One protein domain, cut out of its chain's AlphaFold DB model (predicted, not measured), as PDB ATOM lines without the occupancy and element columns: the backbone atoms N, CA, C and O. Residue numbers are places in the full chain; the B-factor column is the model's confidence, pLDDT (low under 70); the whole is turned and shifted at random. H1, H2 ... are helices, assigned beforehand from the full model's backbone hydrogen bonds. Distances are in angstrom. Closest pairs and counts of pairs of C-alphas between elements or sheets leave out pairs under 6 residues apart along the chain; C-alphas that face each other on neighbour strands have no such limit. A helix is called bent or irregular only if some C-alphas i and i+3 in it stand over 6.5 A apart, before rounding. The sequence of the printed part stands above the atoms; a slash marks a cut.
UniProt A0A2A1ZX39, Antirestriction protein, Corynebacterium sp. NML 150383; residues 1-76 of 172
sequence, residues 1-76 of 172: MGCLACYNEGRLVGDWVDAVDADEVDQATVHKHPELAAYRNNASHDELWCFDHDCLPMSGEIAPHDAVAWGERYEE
ATOM      1  N   MET A   1     -22.841 -34.750  23.740       95.75
ATOM      2  CA  MET A   1     -21.428 -34.608  23.309       95.75
ATOM      3  C   MET A   1     -20.832 -35.949  22.902       95.75
ATOM      4  O   MET A   1     -21.071 -36.936  23.586       95.75
ATOM      5  N   GLY A   2     -20.053 -36.022  21.818       96.50
ATOM      6  CA  GLY A   2     -19.439 -37.274  21.358       96.50
ATOM      7  C   GLY A   2     -18.128 -37.099  20.596       96.50
ATOM      8  O   GLY A   2     -17.762 -35.991  20.223       96.50
ATOM      9  N   CYS A   3     -17.424 -38.210  20.366       96.88
ATOM     10  CA  CYS A   3     -16.132 -38.238  19.675       96.88
ATOM     11  C   CYS A   3     -16.291 -38.432  18.159       96.88
ATOM     12  O   CYS A   3     -16.837 -39.447  17.710       96.88
ATOM     13  N   LEU A   4     -15.738 -37.511  17.363       95.44
ATOM     14  CA  LEU A   4     -15.841 -37.540  15.902       95.44
ATOM     15  C   LEU A   4     -15.076 -38.715  15.276       95.44
ATOM     16  O   LEU A   4     -15.551 -39.329  14.321       95.44
ATOM     17  N   ALA A   5     -13.930 -39.096  15.843       95.62
ATOM     18  CA  ALA A   5     -13.166 -40.252  15.373       95.62
ATOM     19  C   ALA A   5     -13.957 -41.563  15.520       95.62
ATOM     20  O   ALA A   5     -14.053 -42.336  14.568       95.62
ATOM     21  N   CYS A   6     -14.601 -41.785  16.671       95.31
ATOM     22  CA  CYS A   6     -15.485 -42.937  16.860       95.31
ATOM     23  C   CYS A   6     -16.690 -42.900  15.917       95.31
ATOM     24  O   CYS A   6     -17.046 -43.937  15.352       95.31
ATOM     25  N   TYR A   7     -17.278 -41.721  15.709       94.38
ATOM     26  CA  TYR A   7     -18.386 -41.548  14.773       94.38
ATOM     27  C   TYR A   7     -17.986 -41.931  13.340       94.38
ATOM     28  O   TYR A   7     -18.678 -42.721  12.695       94.38
ATOM     29  N   ASN A   8     -16.813 -41.484  12.881       94.12
ATOM     30  CA  ASN A   8     -16.240 -41.842  11.579       94.12
ATOM     31  C   ASN A   8     -15.949 -43.351  11.439       94.12
ATOM     32  O   ASN A   8     -15.956 -43.886  10.331       94.12
ATOM     33  N   GLU A   9     -15.738 -44.056  12.554       94.12
ATOM     34  CA  GLU A   9     -15.620 -45.521  12.618       94.12
ATOM     35  C   GLU A   9     -16.979 -46.246  12.745       94.12
ATOM     36  O   GLU A   9     -17.024 -47.466  12.927       94.12
ATOM     37  N   GLY A  10     -18.095 -45.518  12.654       93.88
ATOM     38  CA  GLY A  10     -19.449 -46.061  12.757       93.88
ATOM     39  C   GLY A  10     -19.880 -46.390  14.189       93.88
ATOM     40  O   GLY A  10     -20.725 -47.266  14.387       93.88
ATOM     41  N   ARG A  11     -19.291 -45.733  15.196       92.12
ATOM     42  CA  ARG A  11     -19.600 -45.937  16.617       92.12
ATOM     43  C   ARG A  11     -20.129 -44.653  17.248       92.12
ATOM     44  O   ARG A  11     -19.453 -43.631  17.251       92.12
ATOM     45  N   LEU A  12     -21.300 -44.738  17.871       92.06
ATOM     46  CA  LEU A  12     -21.847 -43.656  18.691       92.06
ATOM     47  C   LEU A  12     -21.210 -43.712  20.083       92.06
ATOM     48  O   LEU A  12     -21.639 -44.478  20.943       92.06
ATOM     49  N   VAL A  13     -20.142 -42.939  20.271       95.38
ATOM     50  CA  VAL A  13     -19.429 -42.806  21.548       95.38
ATOM     51  C   VAL A  13     -19.577 -41.376  22.040       95.38
ATOM     52  O   VAL A  13     -19.100 -40.441  21.395       95.38
ATOM     53  N   GLY A  14     -20.235 -41.219  23.181       94.62
ATOM     54  CA  GLY A  14     -20.568 -39.923  23.744       94.62
ATOM     55  C   GLY A  14     -21.279 -40.034  25.082       94.62
ATOM     56  O   GLY A  14     -21.495 -41.133  25.602       94.62
ATOM     57  N   ASP A  15     -21.641 -38.877  25.616       94.44
ATOM     58  CA  ASP A  15     -22.447 -38.735  26.819       94.44
ATOM     59  C   ASP A  15     -23.367 -37.514  26.711       94.44
ATOM     60  O   ASP A  15     -23.081 -36.561  25.972       94.44
ATOM     61  N   TRP A  16     -24.465 -37.560  27.462       95.12
ATOM     62  CA  TRP A  16     -25.277 -36.379  27.735       95.12
ATOM     63  C   TRP A  16     -24.559 -35.523  28.771       95.12
ATOM     64  O   TRP A  16     -24.050 -36.049  29.760       95.12
ATOM     65  N   VAL A  17     -24.501 -34.225  28.513       95.38
ATOM     66  CA  VAL A  17     -23.869 -33.223  29.373       95.38
ATOM     67  C   VAL A  17     -24.748 -31.984  29.377       95.38
ATOM     68  O   VAL A  17     -25.484 -31.763  28.409       95.38
ATOM     69  N   ASP A  18     -24.664 -31.197  30.441       97.00
ATOM     70  CA  ASP A  18     -25.345 -29.912  30.494       97.00
ATOM     71  C   ASP A  18     -24.737 -28.973  29.445       97.00
ATOM     72  O   ASP A  18     -23.533 -29.001  29.181       97.00
ATOM     73  N   ALA A  19     -25.585 -28.173  28.793       96.88
ATOM     74  CA  ALA A  19     -25.166 -27.355  27.657       96.88
ATOM     75  C   ALA A  19     -24.064 -26.353  28.043       96.88
ATOM     76  O   ALA A  19     -23.131 -26.160  27.269       96.88
ATOM     77  N   VAL A  20     -24.141 -25.794  29.257       97.44
ATOM     78  CA  VAL A  20     -23.164 -24.843  29.819       97.44
ATOM     79  C   VAL A  20     -21.768 -25.451  30.005       97.44
ATOM     80  O   VAL A  20     -20.781 -24.734  29.924       97.44
ATOM     81  N   ASP A  21     -21.675 -26.776  30.148       97.50
ATOM     82  CA  ASP A  21     -20.409 -27.492  30.343       97.50
ATOM     83  C   ASP A  21     -19.875 -28.105  29.035       97.50
ATOM     84  O   ASP A  21     -18.887 -28.846  29.038       97.50
ATOM     85  N   ALA A  22     -20.547 -27.885  27.897       96.19
ATOM     86  CA  ALA A  22     -20.303 -28.657  26.680       96.19
ATOM     87  C   ALA A  22     -18.877 -28.502  26.121       96.19
ATOM     88  O   ALA A  22     -18.361 -29.457  25.534       96.19
ATOM     89  N   ASP A  23     -18.233 -27.344  26.294       94.62
ATOM     90  CA  ASP A  23     -16.857 -27.097  25.841       94.62
ATOM     91  C   ASP A  23     -15.777 -27.499  26.865       94.62
ATOM     92  O   ASP A  23     -14.602 -27.612  26.502       94.62
ATOM     93  N   GLU A  24     -16.168 -27.805  28.103       94.50
ATOM     94  CA  GLU A  24     -15.287 -28.341  29.146       94.50
ATOM     95  C   GLU A  24     -15.151 -29.872  29.069       94.50
ATOM     96  O   GLU A  24     -14.274 -30.474  29.699       94.50
ATOM     97  N   VAL A  25     -16.007 -30.525  28.276       93.75
ATOM     98  CA  VAL A  25     -15.969 -31.972  28.060       93.75
ATOM     99  C   VAL A  25     -14.675 -32.377  27.370       93.75
ATOM    100  O   VAL A  25     -14.333 -31.891  26.294       93.75
ATOM    101  N   ASP A  26     -13.993 -33.367  27.941       92.62
ATOM    102  CA  ASP A  26     -12.816 -33.973  27.338       92.62
ATOM    103  C   ASP A  26     -13.076 -35.385  26.779       92.62
ATOM    104  O   ASP A  26     -14.114 -36.034  26.966       92.62
ATOM    105  N   GLN A  27     -12.070 -35.890  26.068       93.12
ATOM    106  CA  GLN A  27     -12.043 -37.247  25.525       93.12
ATOM    107  C   GLN A  27     -12.206 -38.333  26.602       93.12
ATOM    108  O   GLN A  27     -12.710 -39.416  26.298       93.12
ATOM    109  N   ALA A  28     -11.799 -38.095  27.850       91.69
ATOM    110  CA  ALA A  28     -11.956 -39.079  28.911       91.69
ATOM    111  C   ALA A  28     -13.423 -39.202  29.348       91.69
ATOM    112  O   ALA A  28     -13.880 -40.327  29.584       91.69
ATOM    113  N   THR A  29     -14.160 -38.087  29.374       91.94
ATOM    114  CA  THR A  29     -15.599 -38.032  29.666       91.94
ATOM    115  C   THR A  29     -16.403 -38.870  28.672       91.94
ATOM    116  O   THR A  29     -17.142 -39.771  29.078       91.94
ATOM    117  N   VAL A  30     -16.193 -38.683  27.364       93.38
ATOM    118  CA  VAL A  30     -16.943 -39.436  26.336       93.38
ATOM    119  C   VAL A  30     -16.490 -40.902  26.195       93.38
ATOM    120  O   VAL A  30     -17.289 -41.764  25.831       93.38
ATOM    121  N   HIS A  31     -15.243 -41.238  26.554       94.88
ATOM    122  CA  HIS A  31     -14.714 -42.615  26.549       94.88
ATOM    123  C   HIS A  31     -14.752 -43.282  27.943       94.88
ATOM    124  O   HIS A  31     -13.855 -44.051  28.320       94.88
ATOM    125  N   LYS A  32     -15.804 -43.032  28.736       90.44
ATOM    126  CA  LYS A  32     -15.950 -43.588  30.097       90.44
ATOM    127  C   LYS A  32     -16.064 -45.116  30.154       90.44
ATOM    128  O   LYS A  32     -15.692 -45.716  31.164       90.44
ATOM    129  N   HIS A  33     -16.511 -45.780  29.086       89.75
ATOM    130  CA  HIS A  33     -16.642 -47.240  29.080       89.75
ATOM    131  C   HIS A  33     -15.263 -47.934  29.153       89.75
ATOM    132  O   HIS A  33     -14.339 -47.511  28.455       89.75
ATOM    133  N   PRO A  34     -15.083 -49.006  29.954       90.81
ATOM    134  CA  PRO A  34     -13.791 -49.689  30.081       90.81
ATOM    135  C   PRO A  34     -13.203 -50.189  28.756       90.81
ATOM    136  O   PRO A  34     -11.991 -50.139  28.567       90.81
ATOM    137  N   GLU A  35     -14.048 -50.618  27.818       89.88
ATOM    138  CA  GLU A  35     -13.613 -51.074  26.485       89.88
ATOM    139  C   GLU A  35     -13.019 -49.949  25.624       89.88
ATOM    140  O   GLU A  35     -12.294 -50.217  24.670       89.88
ATOM    141  N   LEU A  36     -13.287 -48.693  25.983       91.31
ATOM    142  CA  LEU A  36     -12.800 -47.502  25.292       91.31
ATOM    143  C   LEU A  36     -11.619 -46.844  26.022       91.31
ATOM    144  O   LEU A  36     -11.150 -45.787  25.609       91.31
ATOM    145  N   ALA A  37     -11.097 -47.467  27.086       90.38
ATOM    146  CA  ALA A  37     -10.041 -46.888  27.918       90.38
ATOM    147  C   ALA A  37      -8.763 -46.529  27.136       90.38
ATOM    148  O   ALA A  37      -8.059 -45.596  27.518       90.38
ATOM    149  N   ALA A  38      -8.487 -47.233  26.032       90.62
ATOM    150  CA  ALA A  38      -7.353 -46.955  25.150       90.62
ATOM    151  C   ALA A  38      -7.443 -45.590  24.439       90.62
ATOM    152  O   ALA A  38      -6.418 -45.062  24.013       90.62
ATOM    153  N   TYR A  39      -8.644 -45.017  24.324       91.38
ATOM    154  CA  TYR A  39      -8.900 -43.776  23.591       91.38
ATOM    155  C   TYR A  39      -8.957 -42.530  24.484       91.38
ATOM    156  O   TYR A  39      -8.892 -41.424  23.971       91.38
ATOM    157  N   ARG A  40      -8.998 -42.683  25.817       90.31
ATOM    158  CA  ARG A  40      -9.188 -41.571  26.777       90.31
ATOM    159  C   ARG A  40      -8.109 -40.482  26.751       90.31
ATOM    160  O   ARG A  40      -8.347 -39.405  27.268       90.31
ATOM    161  N   ASN A  41      -6.921 -40.789  26.236       88.62
ATOM    162  CA  ASN A  41      -5.798 -39.850  26.107       88.62
ATOM    163  C   ASN A  41      -5.164 -39.957  24.712       88.62
ATOM    164  O   ASN A  41      -3.949 -39.809  24.554       88.62
ATOM    165  N   ASN A  42      -5.959 -40.332  23.713       91.00
ATOM    166  CA  ASN A  42      -5.481 -40.516  22.356       91.00
ATOM    167  C   ASN A  42      -5.758 -39.245  21.555       91.00
ATOM    168  O   ASN A  42      -6.903 -38.936  21.263       91.00
ATOM    169  N   ALA A  43      -4.700 -38.554  21.129       90.62
ATOM    170  CA  ALA A  43      -4.802 -37.313  20.359       90.62
ATOM    171  C   ALA A  43      -5.578 -37.439  19.032       90.62
ATOM    172  O   ALA A  43      -5.930 -36.431  18.455       90.62
ATOM    173  N   SER A  44      -5.847 -38.650  18.531       92.19
ATOM    174  CA  SER A  44      -6.738 -38.840  17.372       92.19
ATOM    175  C   SER A  44      -8.235 -38.794  17.710       92.19
ATOM    176  O   SER A  44      -9.051 -38.920  16.807       92.19
ATOM    177  N   HIS A  45      -8.596 -38.650  18.987       94.38
ATOM    178  CA  HIS A  45      -9.967 -38.608  19.507       94.38
ATOM    179  C   HIS A  45     -10.280 -37.283  20.234       94.38
ATOM    180  O   HIS A  45     -11.232 -37.227  21.012       94.38
ATOM    181  N   ASP A  46      -9.472 -36.239  20.023       91.56
ATOM    182  CA  ASP A  46      -9.623 -34.928  20.669       91.56
ATOM    183  C   ASP A  46     -10.755 -34.072  20.070       91.56
ATOM    184  O   ASP A  46     -11.311 -33.227  20.765       91.56
ATOM    185  N   GLU A  47     -11.140 -34.324  18.818       94.06
ATOM    186  CA  GLU A  47     -12.276 -33.665  18.168       94.06
ATOM    187  C   GLU A  47     -13.617 -34.181  18.718       94.06
ATOM    188  O   GLU A  47     -14.066 -35.300  18.415       94.06
ATOM    189  N   LEU A  48     -14.267 -33.337  19.525       96.06
ATOM    190  CA  LEU A  48     -15.598 -33.571  20.081       96.06
ATOM    191  C   LEU A  48     -16.656 -32.684  19.424       96.06
ATOM    192  O   LEU A  48     -16.382 -31.561  19.002       96.06
ATOM    193  N   TRP A  49     -17.883 -33.193  19.370       96.75
ATOM    194  CA  TRP A  49     -19.008 -32.513  18.736       96.75
ATOM    195  C   TRP A  49     -20.334 -32.808  19.445       96.75
ATOM    196  O   TRP A  49     -20.498 -33.867  20.068       96.75
ATOM    197  N   CYS A  50     -21.297 -31.887  19.360       96.44
ATOM    198  CA  CYS A  50     -22.644 -32.110  19.868       96.44
ATOM    199  C   CYS A  50     -23.527 -32.682  18.751       96.44
ATOM    200  O   CYS A  50     -24.112 -31.946  17.964       96.44
ATOM    201  N   PHE A  51     -23.586 -34.013  18.673       95.50
ATOM    202  CA  PHE A  51     -24.363 -34.731  17.653       95.50
ATOM    203  C   PHE A  51     -25.878 -34.728  17.889       95.50
ATOM    204  O   PHE A  51     -26.636 -35.021  16.971       95.50
ATOM    205  N   ASP A  52     -26.304 -34.484  19.126       95.19
ATOM    206  CA  ASP A  52     -27.708 -34.472  19.521       95.19
ATOM    207  C   ASP A  52     -27.869 -33.579  20.751       95.19
ATOM    208  O   ASP A  52     -26.958 -33.508  21.585       95.19
ATOM    209  N   HIS A  53     -29.007 -32.901  20.847       94.94
ATOM    210  CA  HIS A  53     -29.304 -31.968  21.922       94.94
ATOM    211  C   HIS A  53     -30.812 -31.907  22.193       94.94
ATOM    212  O   HIS A  53     -31.629 -31.987  21.279       94.94
ATOM    213  N   ASP A  54     -31.173 -31.666  23.452       93.44
ATOM    214  CA  ASP A  54     -32.553 -31.441  23.883       93.44
ATOM    215  C   ASP A  54     -32.709 -30.016  24.427       93.44
ATOM    216  O   ASP A  54     -31.738 -29.379  24.835       93.44
ATOM    217  N   CYS A  55     -33.946 -29.515  24.435       92.06
ATOM    218  CA  CYS A  55     -34.307 -28.218  25.024       92.06
ATOM    219  C   CYS A  55     -33.631 -26.980  24.397       92.06
ATOM    220  O   CYS A  55     -33.507 -25.962  25.070       92.06
ATOM    221  N   LEU A  56     -33.254 -27.031  23.113       93.25
ATOM    222  CA  LEU A  56     -32.796 -25.874  22.326       93.25
ATOM    223  C   LEU A  56     -33.789 -25.568  21.186       93.25
ATOM    224  O   LEU A  56     -34.472 -26.485  20.725       93.25
ATOM    225  N   PRO A  57     -33.874 -24.323  20.674       92.00
ATOM    226  CA  PRO A  57     -34.877 -23.929  19.677       92.00
ATOM    227  C   PRO A  57     -34.451 -24.268  18.238       92.00
ATOM    228  O   PRO A  57     -34.804 -23.578  17.285       92.00
ATOM    229  N   MET A  58     -33.663 -25.325  18.070       90.44
ATOM    230  CA  MET A  58     -33.134 -25.762  16.784       90.44
ATOM    231  C   MET A  58     -33.110 -27.287  16.711       90.44
ATOM    232  O   MET A  58     -33.492 -27.976  17.650       90.44
ATOM    233  N   SER A  59     -32.720 -27.821  15.562       90.06
ATOM    234  CA  SER A  59     -32.542 -29.259  15.371       90.06
ATOM    235  C   SER A  59     -31.212 -29.520  14.688       90.06
ATOM    236  O   SER A  59     -30.728 -28.665  13.942       90.06
ATOM    237  N   GLY A  60     -30.689 -30.726  14.869       91.44
ATOM    238  CA  GLY A  60     -29.441 -31.154  14.259       91.44
ATOM    239  C   GLY A  60     -28.274 -31.052  15.226       91.44
ATOM    240  O   GLY A  60     -28.437 -31.123  16.438       91.44
ATOM    241  N   GLU A  61     -27.081 -30.950  14.658       94.56
ATOM    242  CA  GLU A  61     -25.841 -30.925  15.418       94.56
ATOM    243  C   GLU A  61     -25.381 -29.483  15.643       94.56
ATOM    244  O   GLU A  61     -25.627 -28.606  14.810       94.56
ATOM    245  N   ILE A  62     -24.673 -29.243  16.742       94.75
ATOM    246  CA  ILE A  62     -24.205 -27.910  17.125       94.75
ATOM    247  C   ILE A  62     -22.754 -27.961  17.610       94.75
ATOM    248  O   ILE A  62     -22.279 -28.981  18.121       94.75
ATOM    249  N   ALA A  63     -22.017 -26.862  17.439       95.12
ATOM    250  CA  ALA A  63     -20.683 -26.774  18.008       95.12
ATOM    251  C   ALA A  63     -20.767 -26.697  19.544       95.12
ATOM    252  O   ALA A  63     -21.682 -26.062  20.070       95.12
ATOM    253  N   PRO A  64     -19.808 -27.280  20.287       96.12
ATOM    254  CA  PRO A  64     -19.838 -27.246  21.749       96.12
ATOM    255  C   PRO A  64     -19.932 -25.829  22.330       96.12
ATOM    256  O   PRO A  64     -20.765 -25.581  23.188       96.12
ATOM    257  N   HIS A  65     -19.156 -24.879  21.802       95.81
ATOM    258  CA  HIS A  65     -19.183 -23.485  22.262       95.81
ATOM    259  C   HIS A  65     -20.517 -22.770  21.987       95.81
ATOM    260  O   HIS A  65     -20.922 -21.906  22.758       95.81
ATOM    261  N   ASP A  66     -21.217 -23.133  20.910       95.81
ATOM    262  CA  ASP A  66     -22.549 -22.591  20.636       95.81
ATOM    263  C   ASP A  66     -23.571 -23.175  21.627       95.81
ATOM    264  O   ASP A  66     -24.434 -22.449  22.115       95.81
ATOM    265  N   ALA A  67     -23.450 -24.462  21.987       96.44
ATOM    266  CA  ALA A  67     -24.262 -25.065  23.048       96.44
ATOM    267  C   ALA A  67     -24.016 -24.399  24.413       96.44
ATOM    268  O   ALA A  67     -24.982 -24.132  25.127       96.44
ATOM    269  N   VAL A  68     -22.761 -24.053  24.733       97.75
ATOM    270  CA  VAL A  68     -22.418 -23.294  25.950       97.75
ATOM    271  C   VAL A  68     -23.158 -21.969  25.996       97.75
ATOM    272  O   VAL A  68     -23.812 -21.696  26.996       97.75
ATOM    273  N   ALA A  69     -23.169 -21.195  24.906       97.25
ATOM    274  CA  ALA A  69     -23.900 -19.930  24.871       97.25
ATOM    275  C   ALA A  69     -25.394 -20.114  25.213       97.25
ATOM    276  O   ALA A  69     -25.979 -19.311  25.944       97.25
ATOM    277  N   TRP A  70     -26.028 -21.182  24.712       97.44
ATOM    278  CA  TRP A  70     -27.412 -21.513  25.068       97.44
ATOM    279  C   TRP A  70     -27.570 -21.935  26.535       97.44
ATOM    280  O   TRP A  70     -28.565 -21.569  27.159       97.44
ATOM    281  N   GLY A  71     -26.603 -22.670  27.089       97.12
ATOM    282  CA  GLY A  71     -26.559 -23.029  28.507       97.12
ATOM    283  C   GLY A  71     -26.425 -21.809  29.420       97.12
ATOM    284  O   GLY A  71     -27.210 -21.654  30.347       97.12
ATOM    285  N   GLU A  72     -25.513 -20.891  29.104       97.81
ATOM    286  CA  GLU A  72     -25.356 -19.620  29.825       97.81
ATOM    287  C   GLU A  72     -26.652 -18.799  29.792       97.81
ATOM    288  O   GLU A  72     -27.065 -18.224  30.800       97.81
ATOM    289  N   ARG A  73     -27.345 -18.787  28.645       97.69
ATOM    290  CA  ARG A  73     -28.646 -18.121  28.535       97.69
ATOM    291  C   ARG A  73     -29.707 -18.756  29.427       97.69
ATOM    292  O   ARG A  73     -30.513 -18.035  30.009       97.69
ATOM    293  N   TYR A  74     -29.733 -20.084  29.498       97.44
ATOM    294  CA  TYR A  74     -30.647 -20.809  30.372       97.44
ATOM    295  C   TYR A  74     -30.414 -20.440  31.843       97.44
ATOM    296  O   TYR A  74     -31.379 -20.169  32.547       97.44
ATOM    297  N   GLU A  75     -29.156 -20.351  32.284       97.12
ATOM    298  CA  GLU A  75     -28.816 -19.957  33.659       97.12
ATOM    299  C   GLU A  75     -29.140 -18.489  33.985       97.12
ATOM    300  O   GLU A  75     -29.384 -18.150  35.145       97.12
ATOM    301  N   GLU A  76     -29.137 -17.602  32.984       97.81
ATOM    302  CA  GLU A  76     -29.523 -16.194  33.151       97.81
ATOM    303  C   GLU A  76     -31.039 -16.019  33.362       97.81
ATOM    304  O   GLU A  76     -31.481 -15.086  34.042       97.81
TER     305      GLU A  76
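What this domain is: This is residues 1 to 76 of the 172 residues of the protein "Antirestriction protein" of Corynebacterium sp. NML 150383 (UniProt A0A2A1ZX39). With little regular structure, this is an elongated body of loops, with short helices H1, H2 and H3 toward one end and the longest helix, H4, at the other. Long unnamed stretches, residues 9 to 26 and 40 to 63, run between. The 76 printed residues hold four named helices, H1 to H4 in order, with 28 residues, and no named strand: all helix, compact, radius of gyration of the C-alphas 12.5 A, spans 39 by 20 by 18 A.

How they stand to each other: Look first at residues 2 to 3, paired antiparallel with 48 to 49. H1, residues 4 to 8, touches no helix. H2, residues 27 to 30, is close to but not clearly touching H3, residues 34 to 39; their closest C-alphas, Gln 27 and Tyr 39, are 7.5 A apart. H4, residues 64 to 76, is apart from H1, H2 and H3. Every O i to N i+4 pair is within hydrogen-bond range in H1 and H4; H3 has 0 of 2, but 2 of 3 O i to N i+3 pairs; H2 is too short for an O i to N i+4 pair.

Where its parts are: Find C-alpha 4 at (-15.841, -37.540, 15.902), where H1 begins, 6.1 A long. H2 spans 5.4 A; H3 spans 10.1 A and is irregular, C-alphas 35 and 38 being 7.6 A apart. H4 runs 18.6 A to C-alpha 76 at (-29.523, -16.194, 33.151).

The domain as a whole: The C-alphas farthest apart, Glu 35 and Glu 76, are 38.9 A apart. Links H1 to H2 and H3 to H4 are long; H2 to H3 is tight. The printed part has no cut, and no printed residue is under 70 in pLDDT.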